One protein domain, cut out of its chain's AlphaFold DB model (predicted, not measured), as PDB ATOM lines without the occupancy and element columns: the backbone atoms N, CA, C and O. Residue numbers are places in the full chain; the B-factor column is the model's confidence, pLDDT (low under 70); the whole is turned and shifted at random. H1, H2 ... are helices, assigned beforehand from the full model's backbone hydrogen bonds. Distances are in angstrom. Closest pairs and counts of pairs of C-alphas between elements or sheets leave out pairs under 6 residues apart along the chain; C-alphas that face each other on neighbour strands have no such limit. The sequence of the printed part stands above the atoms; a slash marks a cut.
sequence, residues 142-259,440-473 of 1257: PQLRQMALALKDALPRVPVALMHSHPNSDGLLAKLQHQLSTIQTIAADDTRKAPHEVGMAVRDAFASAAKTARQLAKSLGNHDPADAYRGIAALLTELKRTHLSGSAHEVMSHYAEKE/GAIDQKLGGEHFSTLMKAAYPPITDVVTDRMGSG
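This is residues 142 to 259 and 440 to 473 of the 1257 residues of the protein "Type III effector protein" of Ralstonia sp. TCR112 (UniProt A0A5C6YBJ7). This is a bundle of helices set in a ring about one long axis: H1, H3, H4 and H5 run side by side up and down, and the H7 and H8 hairpin bridges from H5 back to H1. Short H2 lies beyond one end of the bundle, H6 carries on past the other, and residues 460 to 473, with H9, stick out as a free tail. The printed part has 152 residues with nine named helices, H1 to H9 in order, and no named strand; the class is all helix. It is only just compact, close to loose, with a radius of gyration of the C-alphas of 17.5 A and spans of 54 by 40 by 23 A.

Find C-alpha 142 at (263.239, 155.911, 152.906); from there H1 runs to residue 153, 17.0 A. Next come H2, residues 160 to 165, and H3, residues 168 to 186, 27.1 A. H4, residues 195 to 219, is the longest at 36.4 A and ends at (292.112, 171.354, 161.318). H5 follows, residues 224 to 246, 33.8 A, then H6, residues 248 to 259, 16.4 A. After the cut, read H7, residues 440 to 446, H8, residues 450 to 458, 12.2 A, and H9, residues 462 to 471, 14.3 A, whose last C-alpha is at (269.192, 130.394, 145.444).

Start at H1, which touches H3 at residues 177 to 184 alone; the closest C-alphas, Arg 145 and Gln 184, are 4.9 A apart, at a shallow tilt of 13 degrees, opposite ways. H2 is close to H3 but not clearly touching, with C-alphas 163 and 170 6.0 A apart. H3 and H4 form a hairpin, closest at the C-alphas of Leu 176 and Ala 209, 5.5 A. H4 and H5 form another, closest at the C-alphas of Ala 217 and Ala 226, 4.4 A, at a shallow tilt of 17 degrees. H4, the hub, touches H6 at a steep tilt of 43 degrees, through C-alphas 196 and 251, 4.7 A apart. H5 and H6 meet only through their link. H7 touches H5, closest at C-alphas 228 and 442, 5.6 A. H7 and H8 form a hairpin, closest at C-alphas 440 and 452, 5.4 A. H8 touches H1 at C-alphas 147 and 458, 6.6 A, at a shallow tilt of 9 degrees. H9 touches no helix. In H1, H2, H6, H8 and H9 every O i to N i+4 pair is within hydrogen-bond range; H3 has 13 of 15, H4 20 of 21, H5 18 of 19 and H7 2 of 3.

The C-alphas of Ser 165 and Gly 473 are the farthest apart, at 58.7 A. Residues 260 to 439 are not printed, and the gap from C-alpha 259 to C-alpha 440 is 44.3 A. Of the links that are printed whole, none is long. Mean pLDDT of the printed part is 89.0, and no printed residue is under 70.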
ATOM      1  N   PRO A 142     263.265 156.409 151.526       91.31
ATOM      2  CA  PRO A 142     263.239 155.911 152.906       91.31
ATOM      3  C   PRO A 142     264.574 155.328 153.385       91.31
ATOM      4  O   PRO A 142     265.095 155.765 154.413       91.31
ATOM      5  N   GLN A 143     265.173 154.423 152.607       93.62
ATOM      6  CA  GLN A 143     266.424 153.758 152.993       93.62
ATOM      7  C   GLN A 143     267.613 154.733 153.002       93.62
ATOM      8  O   GLN A 143     268.465 154.692 153.891       93.62
ATOM      9  N   LEU A 144     267.637 155.704 152.079       93.81
ATOM     10  CA  LEU A 144     268.606 156.804 152.097       93.81
ATOM     11  C   LEU A 144     268.497 157.656 153.375       93.81
ATOM     12  O   LEU A 144     269.527 158.059 153.921       93.81
ATOM     13  N   ARG A 145     267.279 157.937 153.867       91.25
ATOM     14  CA  ARG A 145     267.078 158.679 155.127       91.25
ATOM     15  C   ARG A 145     267.637 157.907 156.319       91.25
ATOM     16  O   ARG A 145     268.393 158.490 157.098       91.25
ATOM     17  N   GLN A 146     267.309 156.619 156.429       91.94
ATOM     18  CA  GLN A 146     267.818 155.746 157.492       91.94
ATOM     19  C   GLN A 146     269.350 155.669 157.460       91.94
ATOM     20  O   GLN A 146     270.001 155.923 158.473       91.94
ATOM     21  N   MET A 147     269.946 155.456 156.281       93.75
ATOM     22  CA  MET A 147     271.403 155.427 156.133       93.75
ATOM     23  C   MET A 147     272.062 156.759 156.515       93.75
ATOM     24  O   MET A 147     273.076 156.761 157.212       93.75
ATOM     25  N   ALA A 148     271.491 157.902 156.120       93.19
ATOM     26  CA  ALA A 148     272.037 159.212 156.474       93.19
ATOM     27  C   ALA A 148     271.939 159.510 157.984       93.19
ATOM     28  O   ALA A 148     272.836 160.155 158.533       93.19
ATOM     29  N   LEU A 149     270.872 159.056 158.657       90.69
ATOM     30  CA  LEU A 149     270.721 159.138 160.116       90.69
ATOM     31  C   LEU A 149     271.772 158.282 160.828       90.69
ATOM     32  O   LEU A 149     272.533 158.811 161.636       90.69
ATOM     33  N   ALA A 150     271.874 157.005 160.459       90.94
ATOM     34  CA  ALA A 150     272.854 156.085 161.028       90.94
ATOM     35  C   ALA A 150     274.297 156.576 160.808       90.94
ATOM     36  O   ALA A 150     275.116 156.544 161.727       90.94
ATOM     37  N   LEU A 151     274.606 157.124 159.626       92.25
ATOM     38  CA  LEU A 151     275.926 157.687 159.325       92.25
ATOM     39  C   LEU A 151     276.247 158.923 160.175       92.25
ATOM     40  O   LEU A 151     277.396 159.111 160.575       92.25
ATOM     41  N   LYS A 152     275.253 159.780 160.441       92.12
ATOM     42  CA  LYS A 152     275.413 160.962 161.301       92.12
ATOM     43  C   LYS A 152     275.718 160.549 162.742       92.12
ATOM     44  O   LYS A 152     276.614 161.126 163.355       92.12
ATOM     45  N   ASP A 153     275.002 159.552 163.252       88.88
ATOM     46  CA  ASP A 153     275.159 159.050 164.619       88.88
ATOM     47  C   ASP A 153     276.473 158.284 164.826       88.88
ATOM     48  O   ASP A 153     277.006 158.258 165.936       88.88
ATOM     49  N   ALA A 154     277.016 157.696 163.756       88.81
ATOM     50  CA  ALA A 154     278.295 156.993 163.764       88.81
ATOM     51  C   ALA A 154     279.525 157.926 163.738       88.81
ATOM     52  O   ALA A 154     280.655 157.450 163.860       88.81
ATOM     53  N   LEU A 155     279.357 159.248 163.574       91.00
ATOM     54  CA  LEU A 155     280.494 160.173 163.505       91.00
ATOM     55  C   LEU A 155     281.322 160.179 164.815       91.00
ATOM     56  O   LEU A 155     280.748 160.284 165.903       91.00
ATOM     57  N   PRO A 156     282.671 160.150 164.740       87.38
ATOM     58  CA  PRO A 156     283.539 160.182 165.916       87.38
ATOM     59  C   PRO A 156     283.343 161.452 166.744       87.38
ATOM     60  O   PRO A 156     283.374 162.564 166.209       87.38
ATOM     61  N   ARG A 157     283.236 161.320 168.068       83.81
ATOM     62  CA  ARG A 157     283.256 162.487 168.961       83.81
ATOM     63  C   ARG A 157     284.651 163.115 168.953       83.81
ATOM     64  O   ARG A 157     285.648 162.411 169.085       83.81
ATOM     65  N   VAL A 158     284.727 164.438 168.818       83.81
ATOM     66  CA  VAL A 158     285.983 165.179 169.007       83.81
ATOM     67  C   VAL A 158     286.103 165.510 170.499       83.81
ATOM     68  O   VAL A 158     285.161 166.080 171.050       83.81
ATOM     69  N   PRO A 159     287.205 165.152 171.184       84.00
ATOM     70  CA  PRO A 159     287.359 165.453 172.604       84.00
ATOM     71  C   PRO A 159     287.274 166.957 172.878       84.00
ATOM     72  O   PRO A 159     287.855 167.759 172.149       84.00
ATOM     73  N   VAL A 160     286.607 167.337 173.969       78.88
ATOM     74  CA  VAL A 160     286.358 168.745 174.324       78.88
ATOM     75  C   VAL A 160     287.667 169.542 174.416       78.88
ATOM     76  O   VAL A 160     287.756 170.634 173.862       78.88
ATOM     77  N   ALA A 161     288.726 168.979 175.004       77.44
ATOM     78  CA  ALA A 161     290.048 169.618 175.074       77.44
ATOM     79  C   ALA A 161     290.676 169.890 173.686       77.44
ATOM     80  O   ALA A 161     291.350 170.901 173.470       77.44
ATOM     81  N   LEU A 162     290.415 169.013 172.712       77.50
ATOM     82  CA  LEU A 162     290.853 169.168 171.322       77.50
ATOM     83  C   LEU A 162     290.025 170.213 170.565       77.50
ATOM     84  O   LEU A 162     290.565 170.927 169.722       77.50
ATOM     85  N   MET A 163     288.738 170.347 170.892       76.81
ATOM     86  CA  MET A 163     287.878 171.398 170.336       76.81
ATOM     87  C   MET A 163     288.309 172.794 170.804       76.81
ATOM     88  O   MET A 163     288.352 173.711 169.989       76.81
ATOM     89  N   HIS A 164     288.709 172.943 172.072       76.38
ATOM     90  CA  HIS A 164     289.191 174.220 172.618       76.38
ATOM     91  C   HIS A 164     290.516 174.676 171.986       76.38
ATOM     92  O   HIS A 164     290.695 175.858 171.709       76.38
ATOM     93  N   SER A 165     291.435 173.744 171.714       75.62
ATOM     94  CA  SER A 165     292.722 174.044 171.059       75.62
ATOM     95  C   SER A 165     292.602 174.277 169.547       75.62
ATOM     96  O   SER A 165     293.508 174.840 168.936       75.62
ATOM     97  N   HIS A 166     291.484 173.873 168.937       79.25
ATOM     98  CA  HIS A 166     291.235 173.992 167.502       79.25
ATOM     99  C   HIS A 166     289.819 174.542 167.249       79.25
ATOM    100  O   HIS A 166     288.957 173.800 166.770       79.25
ATOM    101  N   PRO A 167     289.566 175.841 167.507       72.94
ATOM    102  CA  PRO A 167     288.215 176.424 167.548       72.94
ATOM    103  C   PRO A 167     287.436 176.297 166.228       72.94
ATOM    104  O   PRO A 167     286.214 176.181 166.219       72.94
ATOM    105  N   ASN A 168     288.133 176.215 165.091       81.25
ATOM    106  CA  ASN A 168     287.507 175.983 163.785       81.25
ATOM    107  C   ASN A 168     286.905 174.569 163.630       81.25
ATOM    108  O   ASN A 168     286.084 174.353 162.737       81.25
ATOM    109  N   SER A 169     287.319 173.597 164.449       83.75
ATOM    110  CA  SER A 169     286.894 172.194 164.344       83.75
ATOM    111  C   SER A 169     285.450 171.983 164.805       83.75
ATOM    112  O   SER A 169     284.753 171.170 164.203       83.75
ATOM    113  N   ASP A 170     284.977 172.738 165.801       83.31
ATOM    114  CA  ASP A 170     283.592 172.650 166.286       83.31
ATOM    115  C   ASP A 170     282.590 173.088 165.205       83.31
ATOM    116  O   ASP A 170     281.735 172.317 164.764       83.31
ATOM    117  N   GLY A 171     282.801 174.278 164.632       86.69
ATOM    118  CA  GLY A 171     281.979 174.774 163.527       86.69
ATOM    119  C   GLY A 171     282.020 173.875 162.282       86.69
ATOM    120  O   GLY A 171     281.018 173.741 161.574       86.69
ATOM    121  N   LEU A 172     283.152 173.214 162.005       90.81
ATOM    122  CA  LEU A 172     283.264 172.244 160.911       90.81
ATOM    123  C   LEU A 172     282.519 170.933 161.206       90.81
ATOM    124  O   LEU A 172     281.910 170.380 160.286       90.81
ATOM    125  N   LEU A 173     282.527 170.453 162.453       90.31
ATOM    126  CA  LEU A 173     281.774 169.270 162.872       90.31
ATOM    127  C   LEU A 173     280.262 169.521 162.807       90.31
ATOM    128  O   LEU A 173     279.545 168.741 162.175       90.31
ATOM    129  N   ALA A 174     279.789 170.647 163.349       89.69
ATOM    130  CA  ALA A 174     278.379 171.033 163.277       89.69
ATOM    131  C   ALA A 174     277.920 171.180 161.813       89.69
ATOM    132  O   ALA A 174     276.862 170.691 161.409       89.69
ATOM    133  N   LYS A 175     278.771 171.776 160.966       94.06
ATOM    134  CA  LYS A 175     278.522 171.893 159.523       94.06
ATOM    135  C   LYS A 175     278.460 170.538 158.819       94.06
ATOM    136  O   LYS A 175     277.640 170.374 157.916       94.06
ATOM    137  N   LEU A 176     279.304 169.576 159.197       94.44
ATOM    138  CA  LEU A 176     279.266 168.218 158.650       94.44
ATOM    139  C   LEU A 176     277.955 167.512 159.025       94.44
ATOM    140  O   LEU A 176     277.286 166.974 158.145       94.44
ATOM    141  N   GLN A 177     277.552 167.570 160.295       93.50
ATOM    142  CA  GLN A 177     276.288 166.995 160.772       93.50
ATOM    143  C   GLN A 177     275.073 167.623 160.077       93.50
ATOM    144  O   GLN A 177     274.155 166.913 159.655       93.50
ATOM    145  N   HIS A 178     275.086 168.944 159.885       93.44
ATOM    146  CA  HIS A 178     274.049 169.649 159.137       93.44
ATOM    147  C   HIS A 178     273.993 169.207 157.664       93.44
ATOM    148  O   HIS A 178     272.914 168.973 157.121       93.44
ATOM    149  N   GLN A 179     275.148 169.020 157.016       93.75
ATOM    150  CA  GLN A 179     275.219 168.538 155.629       93.75
ATOM    151  C   GLN A 179     274.715 167.100 155.468       93.75
ATOM    152  O   GLN A 179     274.078 166.804 154.459       93.75
ATOM    153  N   LEU A 180     274.949 166.222 156.448       93.06
ATOM    154  CA  LEU A 180     274.344 164.885 156.465       93.06
ATOM    155  C   LEU A 180     272.830 164.955 156.707       93.06
ATOM    156  O   LEU A 180     272.071 164.257 156.044       93.06
ATOM    157  N   SER A 181     272.374 165.864 157.571       90.69
ATOM    158  CA  SER A 181     270.938 166.097 157.797       90.69
ATOM    159  C   SER A 181     270.240 166.646 156.542       90.69
ATOM    160  O   SER A 181     269.106 166.284 156.255       90.69
ATOM    161  N   THR A 182     270.941 167.432 155.716       89.62
ATOM    162  CA  THR A 182     270.420 167.923 154.425       89.62
ATOM    163  C   THR A 182     270.063 166.776 153.469       89.62
ATOM    164  O   THR A 182     269.123 166.898 152.689       89.62
ATOM    165  N   ILE A 183     270.777 165.645 153.530       91.19
ATOM    166  CA  ILE A 183     270.467 164.461 152.707       91.19
ATOM    167  C   ILE A 183     269.084 163.910 153.068       91.19
ATOM    168  O   ILE A 183     268.337 163.518 152.175       91.19
ATOM    169  N   GLN A 184     268.710 163.962 154.349       85.88
ATOM    170  CA  GLN A 184     267.391 163.531 154.815       85.88
ATOM    171  C   GLN A 184     266.293 164.434 154.255       85.88
ATOM    172  O   GLN A 184     265.290 163.934 153.761       85.88
ATOM    173  N   THR A 185     266.518 165.751 154.257       84.50
ATOM    174  CA  THR A 185     265.593 166.726 153.662       84.50
ATOM    175  C   THR A 185     265.440 166.522 152.154       84.50
ATOM    176  O   THR A 185     264.342 166.632 151.622       84.50
ATOM    177  N   ILE A 186     266.523 166.191 151.442       87.25
ATOM    178  CA  ILE A 186     266.461 165.888 150.001       87.25
ATOM    179  C   ILE A 186     265.643 164.613 149.742       87.25
ATOM    180  O   ILE A 186     264.914 164.546 148.751       87.25
ATOM    181  N   ALA A 187     265.770 163.622 150.625       85.81
ATOM    182  CA  ALA A 187     265.095 162.331 150.560       85.81
ATOM    183  C   ALA A 187     263.715 162.315 151.249       85.81
ATOM    184  O   ALA A 187     263.182 161.238 151.507       85.81
ATOM    185  N   ALA A 188     263.136 163.477 151.562       82.44
ATOM    186  CA  ALA A 188     261.789 163.565 152.114       82.44
ATOM    187  C   ALA A 188     260.728 163.171 151.071       82.44
ATOM    188  O   ALA A 188     260.913 163.368 149.863       82.44
ATOM    189  N   ASP A 189     259.619 162.603 151.543       70.69
ATOM    190  CA  ASP A 189     258.554 162.072 150.685       70.69
ATOM    191  C   ASP A 189     257.824 163.192 149.915       70.69
ATOM    192  O   ASP A 189     257.383 162.983 148.787       70.69
ATOM    193  N   ASP A 190     257.806 164.413 150.460       72.56
ATOM    194  CA  ASP A 190     257.189 165.627 149.906       72.56
ATOM    195  C   ASP A 190     258.135 166.486 149.039       72.56
ATOM    196  O   ASP A 190     257.799 167.607 148.640       72.56
ATOM    197  N   THR A 191     259.336 165.989 148.722       73.75
ATOM    198  CA  THR A 191     260.298 166.740 147.906       73.75
ATOM    199  C   THR A 191     259.718 167.073 146.525       73.75
ATOM    200  O   THR A 191     259.410 166.193 145.724       73.75
ATOM    201  N   ARG A 192     259.624 168.371 146.200       74.00
ATOM    202  CA  ARG A 192     259.150 168.861 144.886       74.00
ATOM    203  C   ARG A 192     260.127 168.582 143.732       74.00
ATOM    204  O   ARG A 192     259.853 168.953 142.595       74.00
ATOM    205  N   LYS A 193     261.297 167.998 144.015       81.94
ATOM    206  CA  LYS A 193     262.337 167.710 143.020       81.94
ATOM    207  C   LYS A 193     261.999 166.451 142.230       81.94
ATOM    208  O   LYS A 193     261.693 165.411 142.812       81.94
ATOM    209  N   ALA A 194     262.144 166.528 140.911       85.19
ATOM    210  CA  ALA A 194     262.006 165.370 140.034       85.19
ATOM    211  C   ALA A 194     263.135 164.339 140.285       85.19
ATOM    212  O   ALA A 194     264.230 164.742 140.690       85.19
ATOM    213  N   PRO A 195     262.924 163.034 140.012       83.50
ATOM    214  CA  PRO A 195     263.896 161.968 140.310       83.50
ATOM    215  C   PRO A 195     265.330 162.268 139.839       83.50
ATOM    216  O   PRO A 195     266.262 162.299 140.648       83.50
ATOM    217  N   HIS A 196     265.481 162.688 138.577       84.00
ATOM    218  CA  HIS A 196     266.770 163.050 137.974       84.00
ATOM    219  C   HIS A 196     267.525 164.181 138.709       84.00
ATOM    220  O   HIS A 196     268.752 164.287 138.612       84.00
ATOM    221  N   GLU A 197     266.826 165.038 139.460       89.44
ATOM    222  CA  GLU A 197     267.436 166.074 140.296       89.44
ATOM    223  C   GLU A 197     267.784 165.573 141.698       89.44
ATOM    224  O   GLU A 197     268.785 166.022 142.268       89.44
ATOM    225  N   VAL A 198     266.977 164.664 142.260       89.88
ATOM    226  CA  VAL A 198     267.154 164.122 143.616       89.88
ATOM    227  C   VAL A 198     268.505 163.421 143.719       89.88
ATOM    228  O   VAL A 198     269.322 163.803 144.558       89.88
ATOM    229  N   GLY A 199     268.806 162.478 142.821       89.31
ATOM    230  CA  GLY A 199     270.085 161.758 142.846       89.31
ATOM    231  C   GLY A 199     271.303 162.686 142.717       89.31
ATOM    232  O   GLY A 199     272.310 162.525 143.414       89.31
ATOM    233  N   MET A 200     271.197 163.736 141.895       92.56
ATOM    234  CA  MET A 200     272.250 164.748 141.756       92.56
ATOM    235  C   MET A 200     272.394 165.644 142.992       92.56
ATOM    236  O   MET A 200     273.518 166.012 143.344       92.56
ATOM    237  N   ALA A 201     271.292 165.979 143.664       92.81
ATOM    238  CA  ALA A 201     271.308 166.732 144.913       92.81
ATOM    239  C   ALA A 201     271.956 165.921 146.048       92.81
ATOM    240  O   ALA A 201     272.812 166.449 146.757       92.81
ATOM    241  N   VAL A 202     271.640 164.627 146.159       94.38
ATOM    242  CA  VAL A 202     272.266 163.707 147.128       94.38
ATOM    243  C   VAL A 202     273.770 163.600 146.882       94.38
ATOM    244  O   VAL A 202     274.577 163.773 147.798       94.38
ATOM    245  N   ARG A 203     274.179 163.415 145.620       94.50
ATOM    246  CA  ARG A 203     275.593 163.447 145.223       94.50
ATOM    247  C   ARG A 203     276.279 164.744 145.657       94.50
ATOM    248  O   ARG A 203     277.428 164.714 146.106       94.50
ATOM    249  N   ASP A 204     275.631 165.890 145.451       94.88
ATOM    250  CA  ASP A 204     276.192 167.204 145.778       94.88
ATOM    251  C   ASP A 204     276.312 167.405 147.297       94.88
ATOM    252  O   ASP A 204     277.341 167.909 147.759       94.88
ATOM    253  N   ALA A 205     275.342 166.918 148.073       94.62
ATOM    254  CA  ALA A 205     275.387 166.911 149.532       94.62
ATOM    255  C   ALA A 205     276.555 166.060 150.064       94.62
ATOM    256  O   ALA A 205     277.375 166.568 150.833       94.62
ATOM    257  N   PHE A 206     276.741 164.831 149.561       96.44
ATOM    258  CA  PHE A 206     277.909 164.004 149.902       96.44
ATOM    259  C   PHE A 206     279.235 164.648 149.483       96.44
ATOM    260  O   PHE A 206     280.226 164.581 150.210       96.44
ATOM    261  N   ALA A 207     279.274 165.326 148.331       95.31
ATOM    262  CA  ALA A 207     280.463 166.060 147.907       95.31
ATOM    263  C   ALA A 207     280.816 167.207 148.868       95.31
ATOM    264  O   ALA A 207     282.004 167.465 149.097       95.31
ATOM    265  N   SER A 208     279.804 167.889 149.409       95.88
ATOM    266  CA  SER A 208     279.978 168.942 150.407       95.88
ATOM    267  C   SER A 208     280.440 168.366 151.747       95.88
ATOM    268  O   SER A 208     281.454 168.825 152.274       95.88
ATOM    269  N   ALA A 209     279.789 167.301 152.225       96.50
ATOM    270  CA  ALA A 209     280.157 166.586 153.447       96.50
ATOM    271  C   ALA A 209     281.607 166.076 153.391       96.50
ATOM    272  O   ALA A 209     282.402 166.357 154.286       96.50
ATOM    273  N   ALA A 210     282.014 165.442 152.286       96.12
ATOM    274  CA  ALA A 210     283.388 164.978 152.087       96.12
ATOM    275  C   ALA A 210     284.419 166.121 152.134       96.12
ATOM    276  O   ALA A 210     285.542 165.946 152.613       96.12
ATOM    277  N   LYS A 211     284.061 167.305 151.616       95.88
ATOM    278  CA  LYS A 211     284.926 168.492 151.668       95.88
ATOM    279  C   LYS A 211     285.065 169.000 153.103       95.88
ATOM    280  O   LYS A 211     286.191 169.273 153.512       95.88
ATOM    281  N   THR A 212     283.962 169.099 153.840       96.56
ATOM    282  CA  THR A 212     283.950 169.540 155.241       96.56
ATOM    283  C   THR A 212     284.709 168.559 156.134       96.56
ATOM    284  O   THR A 212     285.582 168.986 156.876       96.56
ATOM    285  N   ALA A 213     284.497 167.248 155.977       95.38
ATOM    286  CA  ALA A 213     285.230 166.215 156.712       95.38
ATOM    287  C   ALA A 213     286.747 166.288 156.458       95.38
ATOM    288  O   ALA A 213     287.546 166.174 157.381       95.38
ATOM    289  N   ARG A 214     287.171 166.568 155.216       94.38
ATOM    290  CA  ARG A 214     288.593 166.780 154.898       94.38
ATOM    291  C   ARG A 214     289.155 168.054 155.531       94.38
ATOM    292  O   ARG A 214     290.323 168.078 155.907       94.38
ATOM    293  N   GLN A 215     288.360 169.121 155.595       94.38
ATOM    294  CA  GLN A 215     288.753 170.359 156.271       94.38
ATOM    295  C   GLN A 215     288.880 170.141 157.780       94.38
ATOM    296  O   GLN A 215     289.870 170.586 158.345       94.38
ATOM    297  N   LEU A 216     287.949 169.395 158.380       93.06
ATOM    298  CA  LEU A 216     287.976 169.004 159.787       93.06
ATOM    299  C   LEU A 216     289.195 168.129 160.102       93.06
ATOM    300  O   LEU A 216     289.960 168.422 161.009       93.06
ATOM    301  N   ALA A 217     289.467 167.113 159.285       91.56
ATOM    302  CA  ALA A 217     290.675 166.307 159.430       91.56
ATOM    303  C   ALA A 217     291.964 167.142 159.332       91.56
ATOM    304  O   ALA A 217     292.948 166.852 160.002       91.56
ATOM    305  N   LYS A 218     291.975 168.180 158.482       91.19
ATOM    306  CA  LYS A 218     293.115 169.096 158.365       91.19
ATOM    307  C   LYS A 218     293.223 170.025 159.578       91.19
ATOM    308  O   LYS A 218     294.343 170.309 159.986       91.19
ATOM    309  N   SER A 219     292.102 170.507 160.122       89.06
ATOM    310  CA  SER A 219     292.112 171.354 161.318       89.06
ATOM    311  C   SER A 219     292.552 170.576 162.551       89.06
ATOM    312  O   SER A 219     293.262 171.140 163.359       89.06
ATOM    313  N   LEU A 220     292.222 169.286 162.651       87.25
ATOM    314  CA  LEU A 220     292.637 168.394 163.742       87.25
ATOM    315  C   LEU A 220     294.094 167.892 163.636       87.25
ATOM    316  O   LEU A 220     294.549 167.138 164.492       87.25
ATOM    317  N   GLY A 221     294.841 168.268 162.592       84.44
ATOM    318  CA  GLY A 221     296.266 167.951 162.466       84.44
ATOM    319  C   GLY A 221     296.583 166.448 162.423       84.44
ATOM    320  O   GLY A 221     296.169 165.746 161.494       84.44
ATOM    321  N   ASN A 222     297.377 165.992 163.398       80.69
ATOM    322  CA  ASN A 222     297.853 164.608 163.549       80.69
ATOM    323  C   ASN A 222     297.280 163.913 164.800       80.69
ATOM    324  O   ASN A 222     297.821 162.903 165.232       80.69
ATOM    325  N   HIS A 223     296.230 164.464 165.409       81.25
ATOM    326  CA  HIS A 223     295.567 163.831 166.548       81.25
ATOM    327  C   HIS A 223     294.723 162.632 166.097       81.25
ATOM    328  O   HIS A 223     294.211 162.641 164.977       81.25
ATOM    329  N   ASP A 224     294.509 161.647 166.973       76.38
ATOM    330  CA  ASP A 224     293.808 160.388 166.658       76.38
ATOM    331  C   ASP A 224     292.484 160.553 165.871       76.38
ATOM    332  O   ASP A 224     292.273 159.834 164.889       76.38
ATOM    333  N   PRO A 225     291.606 161.542 166.170       83.81
ATOM    334  CA  PRO A 225     290.367 161.725 165.409       83.81
ATOM    335  C   PRO A 225     290.601 162.177 163.958       83.81
ATOM    336  O   PRO A 225     289.753 161.949 163.091       83.81
ATOM    337  N   ALA A 226     291.733 162.824 163.662       86.50
ATOM    338  CA  ALA A 226     292.045 163.342 162.334       86.50
ATOM    339  C   ALA A 226     292.107 162.216 161.294       86.50
ATOM    340  O   ALA A 226     291.586 162.378 160.187       86.50
ATOM    341  N   ASP A 227     292.677 161.061 161.644       85.94
ATOM    342  CA  ASP A 227     292.792 159.921 160.733       85.94
ATOM    343  C   ASP A 227     291.457 159.207 160.497       85.94
ATOM    344  O   ASP A 227     291.184 158.789 159.365       85.94
ATOM    345  N   ALA A 228     290.580 159.148 161.505       89.38
ATOM    346  CA  ALA A 228     289.201 158.693 161.326       89.38
ATOM    347  C   ALA A 228     288.440 159.623 160.363       89.38
ATOM    348  O   ALA A 228     287.826 159.161 159.399       89.38
ATOM    349  N   TYR A 229     288.563 160.946 160.526       92.75
ATOM    350  CA  TYR A 229     287.934 161.918 159.624       92.75
ATOM    351  C   TYR A 229     288.536 161.934 158.206       92.75
ATOM    352  O   TYR A 229     287.816 162.228 157.246       92.75
ATOM    353  N   ARG A 230     289.815 161.560 158.020       91.56
ATOM    354  CA  ARG A 230     290.387 161.290 156.680       91.56
ATOM    355  C   ARG A 230     289.707 160.086 156.026       91.56
ATOM    356  O   ARG A 230     289.342 160.179 154.852       91.56
ATOM    357  N   GLY A 231     289.502 159.004 156.782       92.25
ATOM    358  CA  GLY A 231     288.749 157.824 156.347       92.25
ATOM    359  C   GLY A 231     287.308 158.170 155.964       92.25
ATOM    360  O   GLY A 231     286.883 157.885 154.847       92.25
ATOM    361  N   ILE A 232     286.594 158.903 156.823       95.00
ATOM    362  CA  ILE A 232     285.216 159.362 156.572       95.00
ATOM    363  C   ILE A 232     285.149 160.254 155.325       95.00
ATOM    364  O   ILE A 232     284.275 160.082 154.478       95.00
ATOM    365  N   ALA A 233     286.095 161.181 155.142       95.44
ATOM    366  CA  ALA A 233     286.147 162.012 153.939       95.44
ATOM    367  C   ALA A 233     286.368 161.190 152.655       95.44
ATOM    368  O   ALA A 233     285.861 161.562 151.585       95.44
ATOM    369  N   ALA A 234     287.133 160.096 152.735       94.44
ATOM    370  CA  ALA A 234     287.309 159.150 151.638       94.44
ATOM    371  C   ALA A 234     286.018 158.356 151.378       94.44
ATOM    372  O   ALA A 234     285.573 158.314 150.231       94.44
ATOM    373  N   LEU A 235     285.363 157.837 152.423       95.19
ATOM    374  CA  LEU A 235     284.097 157.103 152.324       95.19
ATOM    375  C   LEU A 235     282.987 157.967 151.702       95.19
ATOM    376  O   LEU A 235     282.395 157.585 150.697       95.19
ATOM    377  N   LEU A 236     282.790 159.194 152.195       96.25
ATOM    378  CA  LEU A 236     281.838 160.164 151.630       96.25
ATOM    379  C   LEU A 236     282.166 160.526 150.169       96.25
ATOM    380  O   LEU A 236     281.280 160.868 149.381       96.25
ATOM    381  N   THR A 237     283.444 160.459 149.775       94.81
ATOM    382  CA  THR A 237     283.851 160.654 148.375       94.81
ATOM    383  C   THR A 237     283.429 159.479 147.491       94.81
ATOM    384  O   THR A 237     283.097 159.722 146.327       94.81
ATOM    385  N   GLU A 238     283.429 158.249 148.008       94.38
ATOM    386  CA  GLU A 238     282.886 157.087 147.298       94.38
ATOM    387  C   GLU A 238     281.358 157.132 147.256       94.38
ATOM    388  O   GLU A 238     280.821 157.057 146.159       94.38
ATOM    389  N   LEU A 239     280.664 157.446 148.357       95.06
ATOM    390  CA  LEU A 239     279.201 157.632 148.363       95.06
ATOM    391  C   LEU A 239     278.744 158.666 147.326       95.06
ATOM    392  O   LEU A 239     277.835 158.427 146.532       95.06
ATOM    393  N   LYS A 240     279.450 159.797 147.228       94.38
ATOM    394  CA  LYS A 240     279.249 160.779 146.151       94.38
ATOM    395  C   LYS A 240     279.342 160.150 144.750       94.38
ATOM    396  O   LYS A 240     278.625 160.578 143.846       94.38
ATOM    397  N   ARG A 241     280.296 159.246 144.509       92.88
ATOM    398  CA  ARG A 241     280.467 158.589 143.200       92.88
ATOM    399  C   ARG A 241     279.364 157.570 142.969       92.88
ATOM    400  O   ARG A 241     278.795 157.597 141.887       92.88
ATOM    401  N   THR A 242     279.023 156.770 143.973       92.75
ATOM    402  CA  THR A 242     277.913 155.814 143.931       92.75
ATOM    403  C   THR A 242     276.609 156.519 143.568       92.75
ATOM    404  O   THR A 242     275.949 156.124 142.616       92.75
ATOM    405  N   HIS A 243     276.297 157.654 144.202       93.25
ATOM    406  CA  HIS A 243     275.105 158.447 143.874       93.25
ATOM    407  C   HIS A 243     275.174 159.198 142.538       93.25
ATOM    408  O   HIS A 243     274.128 159.523 141.987       93.25
ATOM    409  N   LEU A 244     276.366 159.462 141.983       93.06
ATOM    410  CA  LEU A 244     276.487 159.942 140.597       93.06
ATOM    411  C   LEU A 244     276.161 158.829 139.596       93.06
ATOM    412  O   LEU A 244     275.555 159.093 138.564       93.06
ATOM    413  N   SER A 245     276.620 157.611 139.875       90.94
ATOM    414  CA  SER A 245     276.412 156.459 139.001       90.94
ATOM    415  C   SER A 245     274.978 155.947 139.074       90.94
ATOM    416  O   SER A 245     274.378 155.722 138.030       90.94
ATOM    417  N   GLY A 246     274.401 155.858 140.275       89.44
ATOM    418  CA  GLY A 246     273.003 155.468 140.471       89.44
ATOM    419  C   GLY A 246     272.008 156.457 139.855       89.44
ATOM    420  O   GLY A 246     270.987 156.044 139.325       89.44
ATOM    421  N   SER A 247     272.324 157.758 139.816       90.75
ATOM    422  CA  SER A 247     271.458 158.757 139.165       90.75
ATOM    423  C   SER A 247     271.632 158.851 137.647       90.75
ATOM    424  O   SER A 247     270.864 159.547 136.982       90.75
ATOM    425  N   ALA A 248     272.633 158.175 137.071       91.31
ATOM    426  CA  ALA A 248     272.971 158.334 135.660       91.31
ATOM    427  C   ALA A 248     271.821 157.907 134.736       91.31
ATOM    428  O   ALA A 248     271.562 158.592 133.748       91.31
ATOM    429  N   HIS A 249     271.104 156.831 135.082       90.25
ATOM    430  CA  HIS A 249     269.942 156.367 134.322       90.25
ATOM    431  C   HIS A 249     268.822 157.415 134.290       90.25
ATOM    432  O   HIS A 249     268.370 157.787 133.211       90.25
ATOM    433  N   GLU A 250     268.413 157.942 135.445       90.81
ATOM    434  CA  GLU A 250     267.337 158.938 135.538       90.81
ATOM    435  C   GLU A 250     267.697 160.242 134.810       90.81
ATOM    436  O   GLU A 250     266.875 160.799 134.083       90.81
ATOM    437  N   VAL A 251     268.942 160.714 134.953       92.31
ATOM    438  CA  VAL A 251     269.430 161.928 134.279       92.31
ATOM    439  C   VAL A 251     269.486 161.748 132.759       92.31
ATOM    440  O   VAL A 251     269.063 162.644 132.028       92.31
ATOM    441  N   MET A 252     269.986 160.605 132.273       91.50
ATOM    442  CA  MET A 252     270.017 160.297 130.839       91.50
ATOM    443  C   MET A 252     268.605 160.136 130.268       91.50
ATOM    444  O   MET A 252     268.324 160.686 129.207       91.50
ATOM    445  N   SER A 253     267.710 159.433 130.969       91.94
ATOM    446  CA  SER A 253     266.314 159.245 130.551       91.94
ATOM    447  C   SER A 253     265.560 160.570 130.462       91.94
ATOM    448  O   SER A 253     264.928 160.823 129.442       91.94
ATOM    449  N   HIS A 254     265.704 161.457 131.452       93.19
ATOM    450  CA  HIS A 254     265.060 162.771 131.416       93.19
ATOM    451  C   HIS A 254     265.524 163.625 130.223       93.19
ATOM    452  O   HIS A 254     264.710 164.241 129.534       93.19
ATOM    453  N   TYR A 255     266.835 163.649 129.948       93.56
ATOM    454  CA  TYR A 255     267.356 164.341 128.767       93.56
ATOM    455  C   TYR A 255     266.832 163.712 127.471       93.56
ATOM    456  O   TYR A 255     266.407 164.435 126.569       93.56
ATOM    457  N   ALA A 256     266.835 162.379 127.392       93.75
ATOM    458  CA  ALA A 256     266.387 161.658 126.212       93.75
ATOM    459  C   ALA A 256     264.908 161.896 125.906       93.75
ATOM    460  O   ALA A 256     264.569 162.113 124.751       93.75
ATOM    461  N   GLU A 257     264.039 161.932 126.914       94.62
ATOM    462  CA  GLU A 257     262.621 162.273 126.750       94.62
ATOM    463  C   GLU A 257     262.436 163.685 126.195       94.62
ATOM    464  O   GLU A 257     261.707 163.885 125.224       94.62
ATOM    465  N   LYS A 258     263.153 164.661 126.763       94.81
ATOM    466  CA  LYS A 258     263.097 166.055 126.314       94.81
ATOM    467  C   LYS A 258     263.573 166.214 124.871       94.81
ATOM    468  O   LYS A 258     262.956 166.945 124.099       94.81
ATOM    469  N   GLU A 259     264.672 165.558 124.511       94.88
ATOM    470  CA  GLU A 259     265.232 165.651 123.166       94.88
ATOM    471  C   GLU A 259     264.437 164.829 122.143       94.88
ATOM    472  O   GLU A 259     264.255 165.286 121.021       94.88
ATOM    473  N   GLY A 440     285.680 149.458 157.201       92.38
ATOM    474  CA  GLY A 440     286.446 148.618 158.121       92.38
ATOM    475  C   GLY A 440     287.668 149.333 158.699       92.38
ATOM    476  O   GLY A 440     287.939 149.234 159.891       92.38
ATOM    477  N   ALA A 441     288.372 150.135 157.894       91.12
ATOM    478  CA  ALA A 441     289.496 150.940 158.377       91.12
ATOM    479  C   ALA A 441     289.071 152.068 159.339       91.12
ATOM    480  O   ALA A 441     289.878 152.516 160.154       91.12
ATOM    481  N   ILE A 442     287.832 152.562 159.238       92.06
ATOM    482  CA  ILE A 442     287.263 153.514 160.203       92.06
ATOM    483  C   ILE A 442     286.888 152.770 161.489       92.06
ATOM    484  O   ILE A 442     287.288 153.200 162.567       92.06
ATOM    485  N   ASP A 443     286.194 151.641 161.370       92.00
ATOM    486  CA  ASP A 443     285.776 150.799 162.495       92.00
ATOM    487  C   ASP A 443     286.971 150.324 163.335       92.00
ATOM    488  O   ASP A 443     286.961 150.463 164.554       92.00
ATOM    489  N   GLN A 444     288.065 149.890 162.702       89.38
ATOM    490  CA  GLN A 444     289.307 149.514 163.395       89.38
ATOM    491  C   GLN A 444     289.898 150.648 164.247       89.38
ATOM    492  O   GLN A 444     290.541 150.382 165.260       89.38
ATOM    493  N   LYS A 445     289.694 151.911 163.853       87.19
ATOM    494  CA  LYS A 445     290.196 153.083 164.589       87.19
ATOM    495  C   LYS A 445     289.267 153.504 165.727       87.19
ATOM    496  O   LYS A 445     289.727 154.132 166.673       87.19
ATOM    497  N   LEU A 446     287.971 153.213 165.616       84.81
ATOM    498  CA  LEU A 446     286.945 153.652 166.570       84.81
ATOM    499  C   LEU A 446     286.504 152.550 167.546       84.81
ATOM    500  O   LEU A 446     285.991 152.871 168.617       84.81
ATOM    501  N   GLY A 447     286.713 151.280 167.189       77.56
ATOM    502  CA  GLY A 447     286.178 150.100 167.868       77.56
ATOM    503  C   GLY A 447     284.723 149.797 167.474       77.56
ATOM    504  O   GLY A 447     283.881 150.692 167.440       77.56
ATOM    505  N   GLY A 448     284.414 148.518 167.221       82.00
ATOM    506  CA  GLY A 448     283.092 148.043 166.775       82.00
ATOM    507  C   GLY A 448     283.019 147.754 165.270       82.00
ATOM    508  O   GLY A 448     284.049 147.701 164.610       82.00
ATOM    509  N   GLU A 449     281.808 147.554 164.734       82.62
ATOM    510  CA  GLU A 449     281.544 147.256 163.307       82.62
ATOM    511  C   GLU A 449     280.437 148.161 162.722       82.62
ATOM    512  O   GLU A 449     279.590 147.739 161.927       82.62
ATOM    513  N   HIS A 450     280.386 149.420 163.166       85.44
ATOM    514  CA  HIS A 450     279.283 150.340 162.876       85.44
ATOM    515  C   HIS A 450     279.250 150.781 161.410       85.44
ATOM    516  O   HIS A 450     278.194 150.722 160.779       85.44
ATOM    517  N   PHE A 451     280.381 151.213 160.845       91.62
ATOM    518  CA  PHE A 451     280.438 151.676 159.456       91.62
ATOM    519  C   PHE A 451     280.348 150.509 158.472       91.62
ATOM    520  O   PHE A 451     279.696 150.639 157.435       91.62
ATOM    521  N   SER A 452     280.985 149.379 158.777       91.25
ATOM    522  CA  SER A 452     281.017 148.202 157.903       91.25
ATOM    523  C   SER A 452     279.628 147.588 157.759       91.25
ATOM    524  O   SER A 452     279.173 147.378 156.633       91.25
ATOM    525  N   THR A 453     278.914 147.409 158.875       90.81
ATOM    526  CA  THR A 453     277.519 146.934 158.877       90.81
ATOM    527  C   THR A 453     276.613 147.892 158.106       90.81
ATOM    528  O   THR A 453     275.840 147.465 157.248       90.81
ATOM    529  N   LEU A 454     276.758 149.202 158.341       92.31
ATOM    530  CA  LEU A 454     275.970 150.223 157.653       92.31
ATOM    531  C   LEU A 454     276.193 150.209 156.132       92.31
ATOM    532  O   LEU A 454     275.227 150.259 155.373       92.31
ATOM    533  N   MET A 455     277.446 150.148 155.672       93.81
ATOM    534  CA  MET A 455     277.753 150.136 154.237       93.81
ATOM    535  C   MET A 455     277.314 148.837 153.561       93.81
ATOM    536  O   MET A 455     276.821 148.902 152.437       93.81
ATOM    537  N   LYS A 456     277.443 147.686 154.235       90.94
ATOM    538  CA  LYS A 456     276.995 146.392 153.706       90.94
ATOM    539  C   LYS A 456     275.474 146.347 153.523       90.94
ATOM    540  O   LYS A 456     275.019 145.898 152.479       90.94
ATOM    541  N   ALA A 457     274.710 146.866 154.487       91.81
ATOM    542  CA  ALA A 457     273.251 146.951 154.388       91.81
ATOM    543  C   ALA A 457     272.794 147.965 153.321       91.81
ATOM    544  O   ALA A 457     271.924 147.678 152.503       91.81
ATOM    545  N   ALA A 458     273.412 149.151 153.289       93.19
ATOM    546  CA  ALA A 458     273.014 150.223 152.378       93.19
ATOM    547  C   ALA A 458     273.420 149.977 150.912       93.19
ATOM    548  O   ALA A 458     272.703 150.395 149.999       93.19
ATOM    549  N   TYR A 459     274.574 149.341 150.683       92.69
ATOM    550  CA  TYR A 459     275.177 149.131 149.364       92.69
ATOM    551  C   TYR A 459     275.782 147.722 149.246       92.69
ATOM    552  O   TYR A 459     277.011 147.590 149.144       92.69
ATOM    553  N   PRO A 460     274.951 146.666 149.253       90.69
ATOM    554  CA  PRO A 460     275.445 145.301 149.143       90.69
ATOM    555  C   PRO A 460     276.185 145.079 147.811       90.69
ATOM    556  O   PRO A 460     275.842 145.696 146.792       90.69
ATOM    557  N   PRO A 461     277.211 144.209 147.776       87.38
ATOM    558  CA  PRO A 461     277.801 143.742 146.527       87.38
ATOM    559  C   PRO A 461     276.736 143.120 145.615       87.38
ATOM    560  O   PRO A 461     275.948 142.286 146.049       87.38
ATOM    561  N   ILE A 462     276.725 143.498 144.332       85.19
ATOM    562  CA  ILE A 462     275.726 142.993 143.374       85.19
ATOM    563  C   ILE A 462     275.774 141.466 143.228       85.19
ATOM    564  O   ILE A 462     274.753 140.838 142.989       85.19
ATOM    565  N   THR A 463     276.950 140.866 143.403       85.50
ATOM    566  CA  THR A 463     277.166 139.418 143.313       85.50
ATOM    567  C   THR A 463     276.502 138.655 144.446       85.50
ATOM    568  O   THR A 463     275.978 137.573 144.200       85.50
ATOM    569  N   ASP A 464     276.464 139.232 145.648       88.31
ATOM    570  CA  ASP A 464     275.760 138.646 146.793       88.31
ATOM    571  C   ASP A 464     274.261 138.622 146.480       88.31
ATOM    572  O   ASP A 464     273.616 137.585 146.570       88.31
ATOM    573  N   VAL A 465     273.736 139.732 145.950       89.12
ATOM    574  CA  VAL A 465     272.321 139.831 145.576       89.12
ATOM    575  C   VAL A 465     271.945 138.881 144.435       89.12
ATOM    576  O   VAL A 465     270.877 138.278 144.465       89.12
ATOM    577  N   VAL A 466     272.806 138.725 143.424       89.19
ATOM    578  CA  VAL A 466     272.593 137.748 142.342       89.19
ATOM    579  C   VAL A 466     272.565 136.327 142.905       89.19
ATOM    580  O   VAL A 466     271.652 135.573 142.580       89.19
ATOM    581  N   THR A 467     273.516 135.982 143.778       89.19
ATOM    582  CA  THR A 467     273.609 134.648 144.395       89.19
ATOM    583  C   THR A 467     272.361 134.334 145.223       89.19
ATOM    584  O   THR A 467     271.759 133.276 145.045       89.19
ATOM    585  N   ASP A 468     271.910 135.281 146.049       89.31
ATOM    586  CA  ASP A 468     270.709 135.130 146.877       89.31
ATOM    587  C   ASP A 468     269.443 134.942 146.026       89.31
ATOM    588  O   ASP A 468     268.589 134.104 146.333       89.31
ATOM    589  N   ARG A 469     269.303 135.696 144.924       88.75
ATOM    590  CA  ARG A 469     268.143 135.569 144.027       88.75
ATOM    591  C   ARG A 469     268.128 134.255 143.261       88.75
ATOM    592  O   ARG A 469     267.065 133.657 143.130       88.75
ATOM    593  N   MET A 470     269.292 133.777 142.826       85.50
ATOM    594  CA  MET A 470     269.410 132.458 142.206       85.50
ATOM    595  C   MET A 470     269.022 131.345 143.181       85.50
ATOM    596  O   MET A 470     268.212 130.493 142.830       85.50
ATOM    597  N   GLY A 471     269.523 131.392 144.421       84.62
ATOM    598  CA  GLY A 471     269.192 130.394 145.444       84.62
ATOM    599  C   GLY A 471     267.722 130.400 145.883       84.62
ATOM    600  O   GLY A 471     267.220 129.384 146.351       84.62
ATOM    601  N   SER A 472     267.019 131.525 145.715       86.06
ATOM    602  CA  SER A 472     265.603 131.685 146.088       86.06
ATOM    603  C   SER A 472     264.621 131.607 144.913       86.06
ATOM    604  O   SER A 472     263.418 131.770 145.122       86.06
ATOM    605  N   GLY A 473     265.099 131.384 143.682       81.31
ATOM    606  CA  GLY A 473     264.260 131.355 142.477       81.31
ATOM    607  C   GLY A 473     263.619 132.704 142.119       81.31
ATOM    608  O   GLY A 473     262.628 132.745 141.391       81.31
TER     609      GLY A 473